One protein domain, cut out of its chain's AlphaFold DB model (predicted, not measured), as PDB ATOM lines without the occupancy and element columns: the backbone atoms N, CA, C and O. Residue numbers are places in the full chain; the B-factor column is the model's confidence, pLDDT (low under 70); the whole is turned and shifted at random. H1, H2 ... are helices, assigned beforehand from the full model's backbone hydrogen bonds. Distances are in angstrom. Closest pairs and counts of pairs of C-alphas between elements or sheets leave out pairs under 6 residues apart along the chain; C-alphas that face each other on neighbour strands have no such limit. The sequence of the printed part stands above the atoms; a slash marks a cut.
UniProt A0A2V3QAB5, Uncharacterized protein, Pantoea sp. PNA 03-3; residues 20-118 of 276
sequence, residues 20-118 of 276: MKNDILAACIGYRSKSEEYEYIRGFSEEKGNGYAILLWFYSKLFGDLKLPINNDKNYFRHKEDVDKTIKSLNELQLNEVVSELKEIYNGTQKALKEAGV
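AT A GLANCE: This is residues 20 to 118 of the 276 residues of an uncharacterized protein of Pantoea sp. PNA 03-3 (UniProt A0A2V3QAB5). A small body of crossed helices is built round H2, which lies in the middle with H1, H3, H4 and part of the long helix H5 packed on it. H5 then runs out of this body as a straight arm, so that residues 107 to 118, of which 107 to 115 belong to H5, stick out alone. The printed part has 99 residues with five named helices, H1 to H5 in order along the chain, and no named strand; the class is all helix, with 59 residues in the helices. The whole is compact, with a radius of gyration of the C-alphas of 13.7 A, and spans 41 by 30 by 29 A, the arm making the length.

IN THESE COORDINATES: H1 is residues 23 to 29, beginning at C-alpha 23 at (-6.973, 45.832, -25.037). After residues 30 to 49, which hold no named element, H2 is residues 50 to 62, 18.7 A long from C-alpha 50 at (-12.396, 34.985, -16.750). H3 is residues 74 to 78, 6.0 A long, and H4 is residues 80 to 89, 14.3 A long. H5, the longest helix, is residues 92 to 115, 33.9 A long, and ends at C-alpha 115 at (17.946, 31.798, -31.309).

HOW THE PARTS SIT: H2 is the hub, touching the four other helices. With residues 50 to 55 alone it touches H1, about perpendicular at 82 degrees; the closest C-alphas are those of Cys 28 and Gly 51, 4.0 A apart. H3 touches H2, the closest C-alphas being those of Ala 53 and Tyr 76 at 4.3 A. H4 touches H2 at a steep tilt of 63 degrees, the same way, with the C-alphas of Ile 54 and Val 83 closest at 5.0 A. Residues 58 to 62 of H2 touch residues 98 to 103 of H5, about perpendicular at 80 degrees; the closest C-alphas are those of Phe 58 and Val 99, 6.1 A apart. H1 and H5 only just touch, with 3 pairs of C-alphas within 8 A, the closest those of Leu 25 and Val 98 at 6.2 A. H4 and H5 are close but not clearly touching, the C-alphas of Ile 87 and Leu 95 being closest at 7.9 A. H1 is apart from H3 and H4, and H3 is apart from H5. In H1, H2, H3, H4 and H5 every O i to N i+4 pair is within hydrogen-bond range.

THE WHOLE: The two C-alphas farthest apart are those of Glu 36 and Gly 117, at 42.1 A. Without residues 107 to 118, which stand free, the body spans 33 by 26 by 23 A. The links H1 to H2 and H2 to H3 are long, with 20 and 11 residues; H3 to H4 and H4 to H5 are tight. The printed part has no cut, its mean pLDDT is 90.4, and no printed residue is under 70.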
ATOM      1  N   MET A  20       1.739  45.346 -26.117       87.94
ATOM      2  CA  MET A  20       0.369  44.907 -26.371       87.94
ATOM      3  C   MET A  20      -0.453  46.054 -26.962       87.94
ATOM      4  O   MET A  20      -0.417  47.181 -26.465       87.94
ATOM      5  N   LYS A  21      -1.149  45.770 -28.063       90.50
ATOM      6  CA  LYS A  21      -1.960  46.737 -28.815       90.50
ATOM      7  C   LYS A  21      -3.447  46.489 -28.612       90.50
ATOM      8  O   LYS A  21      -4.215  47.443 -28.586       90.50
ATOM      9  N   ASN A  22      -3.853  45.226 -28.511       92.88
ATOM     10  CA  ASN A  22      -5.241  44.852 -28.317       92.88
ATOM     11  C   ASN A  22      -5.607  44.825 -26.826       92.88
ATOM     12  O   ASN A  22      -5.085  44.012 -26.061       92.88
ATOM     13  N   ASP A  23      -6.556  45.675 -26.435       91.69
ATOM     14  CA  ASP A  23      -6.973  45.832 -25.037       91.69
ATOM     15  C   ASP A  23      -7.563  44.555 -24.426       91.69
ATOM     16  O   ASP A  23      -7.350  44.283 -23.245       91.69
ATOM     17  N   ILE A  24      -8.273  43.741 -25.213       94.38
ATOM     18  CA  ILE A  24      -8.870  42.486 -24.732       94.38
ATOM     19  C   ILE A  24      -7.774  41.465 -24.464       94.38
ATOM     20  O   ILE A  24      -7.784  40.814 -23.420       94.38
ATOM     21  N   LEU A  25      -6.819  41.330 -25.389       94.88
ATOM     22  CA  LEU A  25      -5.684  40.431 -25.202       94.88
ATOM     23  C   LEU A  25      -4.833  40.869 -24.007       94.88
ATOM     24  O   LEU A  25      -4.470  40.028 -23.186       94.88
ATOM     25  N   ALA A  26      -4.596  42.175 -23.864       93.00
ATOM     26  CA  ALA A  26      -3.900  42.740 -22.714       93.00
ATOM     27  C   ALA A  26      -4.623  42.448 -21.396       93.00
ATOM     28  O   ALA A  26      -3.988  42.021 -20.434       93.00
ATOM     29  N   ALA A  27      -5.948  42.598 -21.365       93.69
ATOM     30  CA  ALA A  27      -6.760  42.260 -20.201       93.69
ATOM     31  C   ALA A  27      -6.737  40.761 -19.879       93.69
ATOM     32  O   ALA A  27      -6.791  40.380 -18.716       93.69
ATOM     33  N   CYS A  28      -6.663  39.908 -20.901       95.00
ATOM     34  CA  CYS A  28      -6.607  38.461 -20.743       95.00
ATOM     35  C   CYS A  28      -5.253  37.973 -20.208       95.00
ATOM     36  O   CYS A  28      -5.229  37.079 -19.365       95.00
ATOM     37  N   ILE A  29      -4.145  38.529 -20.710       93.69
ATOM     38  CA  ILE A  29      -2.778  38.147 -20.321       93.69
ATOM     39  C   ILE A  29      -2.395  38.769 -18.977       93.69
ATOM     40  O   ILE A  29      -1.874  38.069 -18.116       93.69
ATOM     41  N   GLY A  30      -2.650  40.066 -18.805       91.56
ATOM     42  CA  GLY A  30      -2.237  40.824 -17.630       91.56
ATOM     43  C   GLY A  30      -3.174  40.662 -16.436       91.56
ATOM     44  O   GLY A  30      -3.802  39.625 -16.233       91.56
ATOM     45  N   TYR A  31      -3.270  41.715 -15.623       89.31
ATOM     46  CA  TYR A  31      -4.142  41.737 -14.445       89.31
ATOM     47  C   TYR A  31      -5.590  42.080 -14.806       89.31
ATOM     48  O   TYR A  31      -6.501  41.309 -14.524       89.31
ATOM     49  N   ARG A  32      -5.811  43.242 -15.433       87.00
ATOM     50  CA  ARG A  32      -7.136  43.760 -15.806       87.00
ATOM     51  C   ARG A  32      -7.063  44.633 -17.049       87.00
ATOM     52  O   ARG A  32      -6.007  45.176 -17.375       87.00
ATOM     53  N   SER A  33      -8.209  44.819 -17.698       83.50
ATOM     54  CA  SER A  33      -8.357  45.817 -18.760       83.50
ATOM     55  C   SER A  33      -8.120  47.238 -18.243       83.50
ATOM     56  O   SER A  33      -8.573  47.599 -17.157       83.50
ATOM     57  N   LYS A  34      -7.473  48.065 -19.070       81.69
ATOM     58  CA  LYS A  34      -7.400  49.527 -18.889       81.69
ATOM     59  C   LYS A  34      -8.564  50.269 -19.560       81.69
ATOM     60  O   LYS A  34      -8.756  51.452 -19.302       81.69
ATOM     61  N   SER A  35      -9.318  49.587 -20.420       85.38
ATOM     62  CA  SER A  35     -10.532  50.093 -21.065       85.38
ATOM     63  C   SER A  35     -11.762  49.782 -20.211       85.38
ATOM     64  O   SER A  35     -11.952  48.625 -19.816       85.38
ATOM     65  N   GLU A  36     -12.608  50.793 -19.982       86.31
ATOM     66  CA  GLU A  36     -13.880  50.675 -19.246       86.31
ATOM     67  C   GLU A  36     -14.807  49.613 -19.856       86.31
ATOM     68  O   GLU A  36     -15.497  48.896 -19.134       86.31
ATOM     69  N   GLU A  37     -14.782  49.444 -21.184       86.88
ATOM     70  CA  GLU A  37     -15.613  48.456 -21.887       86.88
ATOM     71  C   GLU A  37     -15.313  47.014 -21.439       86.88
ATOM     72  O   GLU A  37     -16.208  46.166 -21.386       86.88
ATOM     73  N   TYR A  38     -14.057  46.739 -21.073       89.50
ATOM     74  CA  TYR A  38     -13.566  45.404 -20.735       89.50
ATOM     75  C   TYR A  38     -13.087  45.284 -19.282       89.50
ATOM     76  O   TYR A  38     -12.415  44.315 -18.940       89.50
ATOM     77  N   GLU A  39     -13.445  46.224 -18.399       90.19
ATOM     78  CA  GLU A  39     -13.029  46.237 -16.982       90.19
ATOM     79  C   GLU A  39     -13.424  44.950 -16.225       90.19
ATOM     80  O   GLU A  39     -12.768  44.537 -15.269       90.19
ATOM     81  N   TYR A  40     -14.482  44.270 -16.678       92.25
ATOM     82  CA  TYR A  40     -14.933  42.997 -16.108       92.25
ATOM     83  C   TYR A  40     -13.980  41.819 -16.377       92.25
ATOM     84  O   TYR A  40     -14.153  40.758 -15.768       92.25
ATOM     85  N   ILE A  41     -13.017  41.967 -17.295       94.56
ATOM     86  CA  ILE A  41     -12.016  40.943 -17.593       94.56
ATOM     87  C   ILE A  41     -10.918  40.992 -16.526       94.56
ATOM     88  O   ILE A  41     -10.164  41.962 -16.426       94.56
ATOM     89  N   ARG A  42     -10.833  39.907 -15.756       93.31
ATOM     90  CA  ARG A  42      -9.766  39.584 -14.806       93.31
ATOM     91  C   ARG A  42      -8.830  38.575 -15.448       93.31
ATOM     92  O   ARG A  42      -9.250  37.452 -15.739       93.31
ATOM     93  N   GLY A  43      -7.613  39.000 -15.736       92.06
ATOM     94  CA  GLY A  43      -6.668  38.271 -16.568       92.06
ATOM     95  C   GLY A  43      -5.985  37.093 -15.886       92.06
ATOM     96  O   GLY A  43      -6.352  36.661 -14.791       92.06
ATOM     97  N   PHE A  44      -4.989  36.543 -16.574       90.81
ATOM     98  CA  PHE A  44      -4.206  35.412 -16.092       90.81
ATOM     99  C   PHE A  44      -3.474  35.749 -14.790       90.81
ATOM    100  O   PHE A  44      -3.597  35.005 -13.815       90.81
ATOM    101  N   SER A  45      -2.814  36.910 -14.753       87.88
ATOM    102  CA  SER A  45      -2.076  37.401 -13.584       87.88
ATOM    103  C   SER A  45      -2.988  37.854 -12.430       87.88
ATOM    104  O   SER A  45      -2.511  38.148 -11.338       87.88
ATOM    105  N   GLU A  46      -4.313  37.896 -12.624       87.50
ATOM    106  CA  GLU A  46      -5.293  38.106 -11.552       87.50
ATOM    107  C   GLU A  46      -6.061  36.809 -11.252       87.50
ATOM    108  O   GLU A  46      -7.224  36.634 -11.617       87.50
ATOM    109  N   GLU A  47      -5.383  35.884 -10.568       84.62
ATOM    110  CA  GLU A  47      -5.953  34.614 -10.084       84.62
ATOM    111  C   GLU A  47      -6.491  33.689 -11.193       84.62
ATOM    112  O   GLU A  47      -7.332  32.826 -10.927       84.62
ATOM    113  N   LYS A  48      -5.999  33.830 -12.435       87.75
ATOM    114  CA  LYS A  48      -6.507  33.103 -13.611       87.75
ATOM    115  C   LYS A  48      -8.026  33.259 -13.765       87.75
ATOM    116  O   LYS A  48      -8.743  32.263 -13.903       87.75
ATOM    117  N   GLY A  49      -8.503  34.505 -13.719       88.69
ATOM    118  CA  GLY A  49      -9.921  34.855 -13.812       88.69
ATOM    119  C   GLY A  49     -10.574  34.531 -15.164       88.69
ATOM    120  O   GLY A  49     -10.094  33.716 -15.957       88.69
ATOM    121  N   ASN A  50     -11.696  35.187 -15.473       93.69
ATOM    122  CA  ASN A  50     -12.396  34.985 -16.750       93.69
ATOM    123  C   ASN A  50     -11.524  35.311 -17.978       93.69
ATOM    124  O   ASN A  50     -11.708  34.702 -19.030       93.69
ATOM    125  N   GLY A  51     -10.534  36.191 -17.837       94.31
ATOM    126  CA  GLY A  51      -9.530  36.475 -18.851       94.31
ATOM    127  C   GLY A  51      -8.726  35.239 -19.239       94.31
ATOM    128  O   GLY A  51      -8.564  35.009 -20.429       94.31
ATOM    129  N   TYR A  52      -8.337  34.367 -18.297       92.75
ATOM    130  CA  TYR A  52      -7.694  33.086 -18.639       92.75
ATOM    131  C   TYR A  52      -8.618  32.192 -19.481       92.75
ATOM    132  O   TYR A  52      -8.186  31.600 -20.469       92.75
ATOM    133  N   ALA A  53      -9.907  32.124 -19.147       93.06
ATOM    134  CA  ALA A  53     -10.874  31.344 -19.918       93.06
ATOM    135  C   ALA A  53     -11.080  31.894 -21.343       93.06
ATOM    136  O   ALA A  53     -11.107  31.131 -22.310       93.06
ATOM    137  N   ILE A  54     -11.188  33.218 -21.486       95.38
ATOM    138  CA  ILE A  54     -11.290  33.896 -22.789       95.38
ATOM    139  C   ILE A  54     -10.021  33.634 -23.610       95.38
ATOM    140  O   ILE A  54     -10.076  33.299 -24.795       95.38
ATOM    141  N   LEU A  55      -8.871  33.700 -22.952       94.38
ATOM    142  CA  LEU A  55      -7.567  33.465 -23.538       94.38
ATOM    143  C   LEU A  55      -7.406  32.029 -24.061       94.38
ATOM    144  O   LEU A  55      -6.970  31.844 -25.197       94.38
ATOM    145  N   LEU A  56      -7.866  31.021 -23.310       91.75
ATOM    146  CA  LEU A  56      -7.941  29.629 -23.777       91.75
ATOM    147  C   LEU A  56      -8.776  29.487 -25.058       91.75
ATOM    148  O   LEU A  56      -8.430  28.697 -25.942       91.75
ATOM    149  N   TRP A  57      -9.857  30.260 -25.196       93.94
ATOM    150  CA  TRP A  57     -10.638  30.274 -26.431       93.94
ATOM    151  C   TRP A  57      -9.813  30.827 -27.599       93.94
ATOM    152  O   TRP A  57      -9.755  30.187 -28.654       93.94
ATOM    153  N   PHE A  58      -9.122  31.960 -27.421       94.12
ATOM    154  CA  PHE A  58      -8.250  32.519 -28.464       94.12
ATOM    155  C   PHE A  58      -7.123  31.550 -28.844       94.12
ATOM    156  O   PHE A  58      -6.830  31.380 -30.029       94.12
ATOM    157  N   TYR A  59      -6.562  30.827 -27.870       88.31
ATOM    158  CA  TYR A  59      -5.560  29.786 -28.115       88.31
ATOM    159  C   TYR A  59      -6.115  28.662 -28.981       88.31
ATOM    160  O   TYR A  59      -5.460  28.220 -29.923       88.31
ATOM    161  N   SER A  60      -7.346  28.226 -28.707       90.19
ATOM    162  CA  SER A  60      -8.000  27.191 -29.511       90.19
ATOM    163  C   SER A  60      -8.209  27.616 -30.967       90.19
ATOM    164  O   SER A  60      -8.208  26.764 -31.852       90.19
ATOM    165  N   LYS A  61      -8.344  28.924 -31.233       91.94
ATOM    166  CA  LYS A  61      -8.384  29.469 -32.597       91.94
ATOM    167  C   LYS A  61      -7.012  29.519 -33.242       91.94
ATOM    168  O   LYS A  61      -6.888  29.106 -34.393       91.94
ATOM    169  N   LEU A  62      -5.997  29.971 -32.508       91.44
ATOM    170  CA  LEU A  62      -4.618  29.994 -32.992       91.44
ATOM    171  C   LEU A  62      -4.135  28.591 -33.393       91.44
ATOM    172  O   LEU A  62      -3.493  28.424 -34.429       91.44
ATOM    173  N   PHE A  63      -4.482  27.584 -32.593       88.31
ATOM    174  CA  PHE A  63      -4.051  26.199 -32.762       88.31
ATOM    175  C   PHE A  63      -5.199  25.264 -33.166       88.31
ATOM    176  O   PHE A  63      -5.284  24.139 -32.671       88.31
ATOM    177  N   GLY A  64      -6.089  25.710 -34.061       83.31
ATOM    178  CA  GLY A  64      -7.287  24.955 -34.460       83.31
ATOM    179  C   GLY A  64      -7.019  23.503 -34.884       83.31
ATOM    180  O   GLY A  64      -7.813  22.612 -34.576       83.31
ATOM    181  N   ASP A  65      -5.861  23.239 -35.493       78.12
ATOM    182  CA  ASP A  65      -5.449  21.895 -35.918       78.12
ATOM    183  C   ASP A  65      -5.146  20.944 -34.748       78.12
ATOM    184  O   ASP A  65      -5.279  19.728 -34.887       78.12
ATOM    185  N   LEU A  66      -4.782  21.477 -33.575       75.38
ATOM    186  CA  LEU A  66      -4.444  20.681 -32.391       75.38
ATOM    187  C   LEU A  66      -5.676  20.170 -31.631       75.38
ATOM    188  O   LEU A  66      -5.519  19.351 -30.729       75.38
ATOM    189  N   LYS A  67      -6.893  20.631 -31.974       76.69
ATOM    190  CA  LYS A  67      -8.155  20.265 -31.294       76.69
ATOM    191  C   LYS A  67      -8.036  20.316 -29.764       76.69
ATOM    192  O   LYS A  67      -8.374  19.357 -29.071       76.69
ATOM    193  N   LEU A  68      -7.537  21.441 -29.247       80.06
ATOM    194  CA  LEU A  68      -7.274  21.612 -27.819       80.06
ATOM    195  C   LEU A  68      -8.552  21.383 -26.984       80.06
ATOM    196  O   LEU A  68      -9.588  21.996 -27.266       80.06
ATOM    197  N   PRO A  69      -8.514  20.542 -25.939       77.56
ATOM    198  CA  PRO A  69      -9.684  20.169 -25.145       77.56
ATOM    199  C   PRO A  69      -9.983  21.206 -24.056       77.56
ATOM    200  O   PRO A  69     -10.083  20.881 -22.875       77.56
ATOM    201  N   ILE A  70     -10.157  22.470 -24.446       82.56
ATOM    202  CA  ILE A  70     -10.376  23.590 -23.513       82.56
ATOM    203  C   ILE A  70     -11.618  23.407 -22.629       82.56
ATOM    204  O   ILE A  70     -11.652  23.895 -21.510       82.56
ATOM    205  N   ASN A  71     -12.617  22.642 -23.082       78.88
ATOM    206  CA  ASN A  71     -13.816  22.339 -22.288       78.88
ATOM    207  C   ASN A  71     -13.527  21.470 -21.053       78.88
ATOM    208  O   ASN A  71     -14.383  21.359 -20.179       78.88
ATOM    209  N   ASN A  72     -12.352  20.842 -20.997       77.19
ATOM    210  CA  ASN A  72     -11.908  20.060 -19.852       77.19
ATOM    211  C   ASN A  72     -11.194  20.933 -18.802       77.19
ATOM    212  O   ASN A  72     -10.916  20.445 -17.712       77.19
ATOM    213  N   ASP A  73     -10.913  22.206 -19.101       83.06
ATOM    214  CA  ASP A  73     -10.354  23.166 -18.149       83.06
ATOM    215  C   ASP A  73     -11.459  23.723 -17.232       83.06
ATOM    216  O   ASP A  73     -12.511  24.188 -17.686       83.06
ATOM    217  N   LYS A  74     -11.236  23.668 -15.916       81.94
ATOM    218  CA  LYS A  74     -12.220  24.098 -14.913       81.94
ATOM    219  C   LYS A  74     -12.479  25.597 -14.941       81.94
ATOM    220  O   LYS A  74     -13.631  26.002 -14.775       81.94
ATOM    221  N   ASN A  75     -11.445  26.415 -15.136       85.88
ATOM    222  CA  ASN A  75     -11.622  27.863 -15.221       85.88
ATOM    223  C   ASN A  75     -12.396  28.218 -16.488       85.88
ATOM    224  O   ASN A  75     -13.311  29.039 -16.429       85.88
ATOM    225  N   TYR A  76     -12.115  27.528 -17.599       89.38
ATOM    226  CA  TYR A  76     -12.910  27.676 -18.816       89.38
ATOM    227  C   TYR A  76     -14.386  27.337 -18.591       89.38
ATOM    228  O   TYR A  76     -15.266  28.119 -18.949       89.38
ATOM    229  N   PHE A  77     -14.675  26.193 -17.960       87.69
ATOM    230  CA  PHE A  77     -16.050  25.792 -17.665       87.69
ATOM    231  C   PHE A  77     -16.761  26.791 -16.741       87.69
ATOM    232  O   PHE A  77     -17.900  27.174 -17.011       87.69
ATOM    233  N   ARG A  78     -16.081  27.255 -15.682       89.44
ATOM    234  CA  ARG A  78     -16.606  28.233 -14.716       89.44
ATOM    235  C   ARG A  78     -16.982  29.560 -15.372       89.44
ATOM    236  O   ARG A  78     -18.000  30.138 -15.011       89.44
ATOM    237  N   HIS A  79     -16.174  30.024 -16.322       93.06
ATOM    238  CA  HIS A  79     -16.341  31.322 -16.980       93.06
ATOM    239  C   HIS A  79     -16.938  31.213 -18.384       93.06
ATOM    240  O   HIS A  79     -16.847  32.150 -19.173       93.06
ATOM    241  N   LYS A  80     -17.577  30.086 -18.719       92.75
ATOM    242  CA  LYS A  80     -18.106  29.839 -20.065       92.75
ATOM    243  C   LYS A  80     -19.063  30.935 -20.543       92.75
ATOM    244  O   LYS A  80     -19.020  31.307 -21.711       92.75
ATOM    245  N   GLU A  81     -19.906  31.458 -19.656       93.62
ATOM    246  CA  GLU A  81     -20.833  32.546 -19.990       93.62
ATOM    247  C   GLU A  81     -20.095  33.854 -20.313       93.62
ATOM    248  O   GLU A  81     -20.442  34.521 -21.288       93.62
ATOM    249  N   ASP A  82     -19.043  34.184 -19.554       94.31
ATOM    250  CA  ASP A  82     -18.188  35.351 -19.808       94.31
ATOM    251  C   ASP A  82     -17.455  35.212 -21.148       94.31
ATOM    252  O   ASP A  82     -17.403  36.164 -21.931       94.31
ATOM    253  N   VAL A  83     -16.939  34.012 -21.442       95.12
ATOM    254  CA  VAL A  83     -16.322  33.688 -22.737       95.12
ATOM    255  C   VAL A  83     -17.333  33.890 -23.859       95.12
ATOM    256  O   VAL A  83     -17.087  34.675 -24.771       95.12
ATOM    257  N   ASP A  84     -18.497  33.241 -23.784       94.50
ATOM    258  CA  ASP A  84     -19.515  33.316 -24.832       94.50
ATOM    259  C   ASP A  84     -20.001  34.761 -25.047       94.50
ATOM    260  O   ASP A  84     -20.224  35.166 -26.190       94.50
ATOM    261  N   LYS A  85     -20.145  35.552 -23.974       94.06
ATOM    262  CA  LYS A  85     -20.495  36.979 -24.043       94.06
ATOM    263  C   LYS A  85     -19.409  37.787 -24.755       94.06
ATOM    264  O   LYS A  85     -19.737  38.525 -25.681       94.06
ATOM    265  N   THR A  86     -18.148  37.614 -24.357       94.50
ATOM    266  CA  THR A  86     -16.999  38.330 -24.935       94.50
ATOM    267  C   THR A  86     -16.843  38.004 -26.415       94.50
ATOM    268  O   THR A  86     -16.725  38.895 -27.245       94.50
ATOM    269  N   ILE A  87     -16.905  36.724 -26.787       94.75
ATOM    270  CA  ILE A  87     -16.752  36.319 -28.188       94.75
ATOM    271  C   ILE A  87     -17.915  36.831 -29.048       94.75
ATOM    272  O   ILE A  87     -17.687  37.257 -30.176       94.75
ATOM    273  N   LYS A  88     -19.151  36.841 -28.529       94.69
ATOM    274  CA  LYS A  88     -20.316  37.381 -29.254       94.69
ATOM    275  C   LYS A  88     -20.274  38.896 -29.440       94.69
ATOM    276  O   LYS A  88     -20.910  39.382 -30.373       94.69
ATOM    277  N   SER A  89     -19.587  39.639 -28.568       93.31
ATOM    278  CA  SER A  89     -19.440  41.090 -28.731       93.31
ATOM    279  C   SER A  89     -18.390  41.477 -29.770       93.31
ATOM    280  O   SER A  89     -18.397  42.618 -30.222       93.31
ATOM    281  N   LEU A  90     -17.506  40.554 -30.166       94.19
ATOM    282  CA  LEU A  90     -16.460  40.822 -31.150       94.19
ATOM    283  C   LEU A  90     -16.945  40.561 -32.570       94.19
ATOM    284  O   LEU A  90     -17.517  39.514 -32.877       94.19
ATOM    285  N   ASN A  91     -16.659  41.506 -33.462       94.50
ATOM    286  CA  ASN A  91     -16.782  41.266 -34.892       94.50
ATOM    287  C   ASN A  91     -15.578  40.461 -35.423       94.50
ATOM    288  O   ASN A  91     -14.570  40.267 -34.743       94.50
ATOM    289  N   GLU A  92     -15.683  39.989 -36.665       94.38
ATOM    290  CA  GLU A  92     -14.649  39.162 -37.297       94.38
ATOM    291  C   GLU A  92     -13.289  39.872 -37.393       94.38
ATOM    292  O   GLU A  92     -12.253  39.239 -37.194       94.38
ATOM    293  N   LEU A  93     -13.281  41.186 -37.643       95.31
ATOM    294  CA  LEU A  93     -12.052  41.974 -37.717       95.31
ATOM    295  C   LEU A  93     -11.345  42.008 -36.355       95.31
ATOM    296  O   LEU A  93     -10.180  41.632 -36.273       95.31
ATOM    297  N   GLN A  94     -12.066  42.366 -35.290       94.56
ATOM    298  CA  GLN A  94     -11.535  42.412 -33.922       94.56
ATOM    299  C   GLN A  94     -11.016  41.046 -33.478       94.56
ATOM    300  O   GLN A  94      -9.954  40.936 -32.868       94.56
ATOM    301  N   LEU A  95     -11.748  39.981 -33.808       94.94
ATOM    302  CA  LEU A  95     -11.327  38.629 -33.477       94.94
ATOM    303  C   LEU A  95     -10.022  38.246 -34.187       94.94
ATOM    304  O   LEU A  95      -9.119  37.678 -33.570       94.94
ATOM    305  N   ASN A  96      -9.914  38.571 -35.475       94.94
ATOM    306  CA  ASN A  96      -8.706  38.320 -36.250       94.94
ATOM    307  C   ASN A  96      -7.520  39.142 -35.737       94.94
ATOM    308  O   ASN A  96      -6.405  38.623 -35.720       94.94
ATOM    309  N   GLU A  97      -7.742  40.377 -35.285       95.94
ATOM    310  CA  GLU A  97      -6.712  41.213 -34.660       95.94
ATOM    311  C   GLU A  97      -6.170  40.570 -33.379       95.94
ATOM    312  O   GLU A  97      -4.957  40.395 -33.260       95.94
ATOM    313  N   VAL A  98      -7.051  40.128 -32.470       95.88
ATOM    314  CA  VAL A  98      -6.657  39.442 -31.224       95.88
ATOM    315  C   VAL A  98      -5.827  38.189 -31.516       95.88
ATOM    316  O   VAL A  98      -4.744  38.003 -30.960       95.88
ATOM    317  N   VAL A  99      -6.325  37.316 -32.398       95.94
ATOM    318  CA  VAL A  99      -5.652  36.046 -32.719       95.94
ATOM    319  C   VAL A  99      -4.331  36.290 -33.457       95.94
ATOM    320  O   VAL A  99      -3.364  35.559 -33.236       95.94
ATOM    321  N   SER A 100      -4.265  37.318 -34.308       96.06
ATOM    322  CA  SER A 100      -3.034  37.687 -35.018       96.06
ATOM    323  C   SER A 100      -1.975  38.223 -34.064       96.06
ATOM    324  O   SER A 100      -0.833  37.777 -34.135       96.06
ATOM    325  N   GLU A 101      -2.337  39.104 -33.130       96.38
ATOM    326  CA  GLU A 101      -1.388  39.610 -32.136       96.38
ATOM    327  C   GLU A 101      -0.887  38.493 -31.210       96.38
ATOM    328  O   GLU A 101       0.312  38.371 -30.964       96.38
ATOM    329  N   LEU A 102      -1.772  37.598 -30.769       95.62
ATOM    330  CA  LEU A 102      -1.368  36.423 -30.000       95.62
ATOM    331  C   LEU A 102      -0.388  35.527 -30.783       95.62
ATOM    332  O   LEU A 102       0.576  35.003 -30.218       95.62
ATOM    333  N   LYS A 103      -0.609  35.354 -32.093       95.31
ATOM    334  CA  LYS A 103       0.310  34.624 -32.976       95.31
ATOM    335  C   LYS A 103       1.666  35.318 -33.086       95.31
ATOM    336  O   LYS A 103       2.688  34.633 -33.132       95.31
ATOM    337  N   GLU A 104       1.688  36.648 -33.151       94.94
ATOM    338  CA  GLU A 104       2.924  37.439 -33.139       94.94
ATOM    339  C   GLU A 104       3.711  37.206 -31.846       94.94
ATOM    340  O   GLU A 104       4.903  36.895 -31.923       94.94
ATOM    341  N   ILE A 105       3.041  37.256 -30.689       94.69
ATOM    342  CA  ILE A 105       3.644  36.981 -29.377       94.69
ATOM    343  C   ILE A 105       4.251  35.574 -29.356       94.69
ATOM    344  O   ILE A 105       5.446  35.432 -29.095       94.69
ATOM    345  N   TYR A 106       3.467  34.544 -29.702       94.62
ATOM    346  CA  TYR A 106       3.947  33.158 -29.733       94.62
ATOM    347  C   TYR A 106       5.159  32.991 -30.655       94.62
ATOM    348  O   TYR A 106       6.187  32.455 -30.246       94.62
ATOM    349  N   ASN A 107       5.083  33.491 -31.891       93.44
ATOM    350  CA  ASN A 107       6.190  33.392 -32.842       93.44
ATOM    351  C   ASN A 107       7.441  34.134 -32.353       93.44
ATOM    352  O   ASN A 107       8.555  33.667 -32.590       93.44
ATOM    353  N   GLY A 108       7.266  35.267 -31.667       92.56
ATOM    354  CA  GLY A 108       8.343  35.993 -31.000       92.56
ATOM    355  C   GLY A 108       9.026  35.139 -29.931       92.56
ATOM    356  O   GLY A 108      10.248  34.983 -29.972       92.56
ATOM    357  N   THR A 109       8.239  34.511 -29.050       92.50
ATOM    358  CA  THR A 109       8.723  33.566 -28.028       92.50
ATOM    359  C   THR A 109       9.501  32.415 -28.660       92.50
ATOM    360  O   THR A 109      10.652  32.164 -28.304       92.50
ATOM    361  N   GLN A 110       8.916  31.749 -29.659       93.19
ATOM    362  CA  GLN A 110       9.537  30.603 -30.327       93.19
ATOM    363  C   GLN A 110      10.825  30.985 -31.058       93.19
ATOM    364  O   GLN A 110      11.803  30.235 -31.045       93.19
ATOM    365  N   LYS A 111      10.861  32.171 -31.675       91.81
ATOM    366  CA  LYS A 111      12.069  32.700 -32.311       91.81
ATOM    367  C   LYS A 111      13.173  32.946 -31.282       91.81
ATOM    368  O   LYS A 111      14.300  32.534 -31.540       91.81
ATOM    369  N   ALA A 112      12.862  33.559 -30.139       89.44
ATOM    370  CA  ALA A 112      13.838  33.802 -29.075       89.44
ATOM    371  C   ALA A 112      14.405  32.485 -28.511       89.44
ATOM    372  O   ALA A 112      15.622  32.302 -28.472       89.44
ATOM    373  N   LEU A 113      13.533  31.519 -28.195       89.00
ATOM    374  CA  LEU A 113      13.923  30.176 -27.740       89.00
ATOM    375  C   LEU A 113      14.822  29.459 -28.757       89.00
ATOM    376  O   LEU A 113      15.865  28.906 -28.399       89.00
ATOM    377  N   LYS A 114      14.482  29.550 -30.047       89.75
ATOM    378  CA  LYS A 114      15.296  28.989 -31.128       89.75
ATOM    379  C   LYS A 114      16.650  29.689 -31.284       89.75
ATOM    380  O   LYS A 114      17.651  29.007 -31.493       89.75
ATOM    381  N   GLU A 115      16.698  31.021 -31.214       87.38
ATOM    382  CA  GLU A 115      17.946  31.798 -31.309       87.38
ATOM    383  C   GLU A 115      18.911  31.481 -30.162       87.38
ATOM    384  O   GLU A 115      20.122  31.468 -30.371       87.38
ATOM    385  N   ALA A 116      18.383  31.158 -28.983       84.81
ATOM    386  CA  ALA A 116      19.174  30.703 -27.847       84.81
ATOM    387  C   ALA A 116      19.646  29.242 -27.945       84.81
ATOM    388  O   ALA A 116      20.429  28.790 -27.111       84.81
ATOM    389  N   GLY A 117      19.189  28.491 -28.952       85.75
ATOM    390  CA  GLY A 117      19.591  27.100 -29.164       85.75
ATOM    391  C   GLY A 117      19.055  26.127 -28.113       85.75
ATOM    392  O   GLY A 117      19.613  25.040 -27.955       85.75
ATOM    393  N   VAL A 118      17.986  26.492 -27.398       86.31
ATOM    394  CA  VAL A 118      17.340  25.629 -26.403       86.31
ATOM    395  C   VAL A 118      16.168  24.874 -27.029       86.31
ATOM    396  O   VAL A 118      15.406  25.425 -27.817       86.31
TER     397      VAL A 118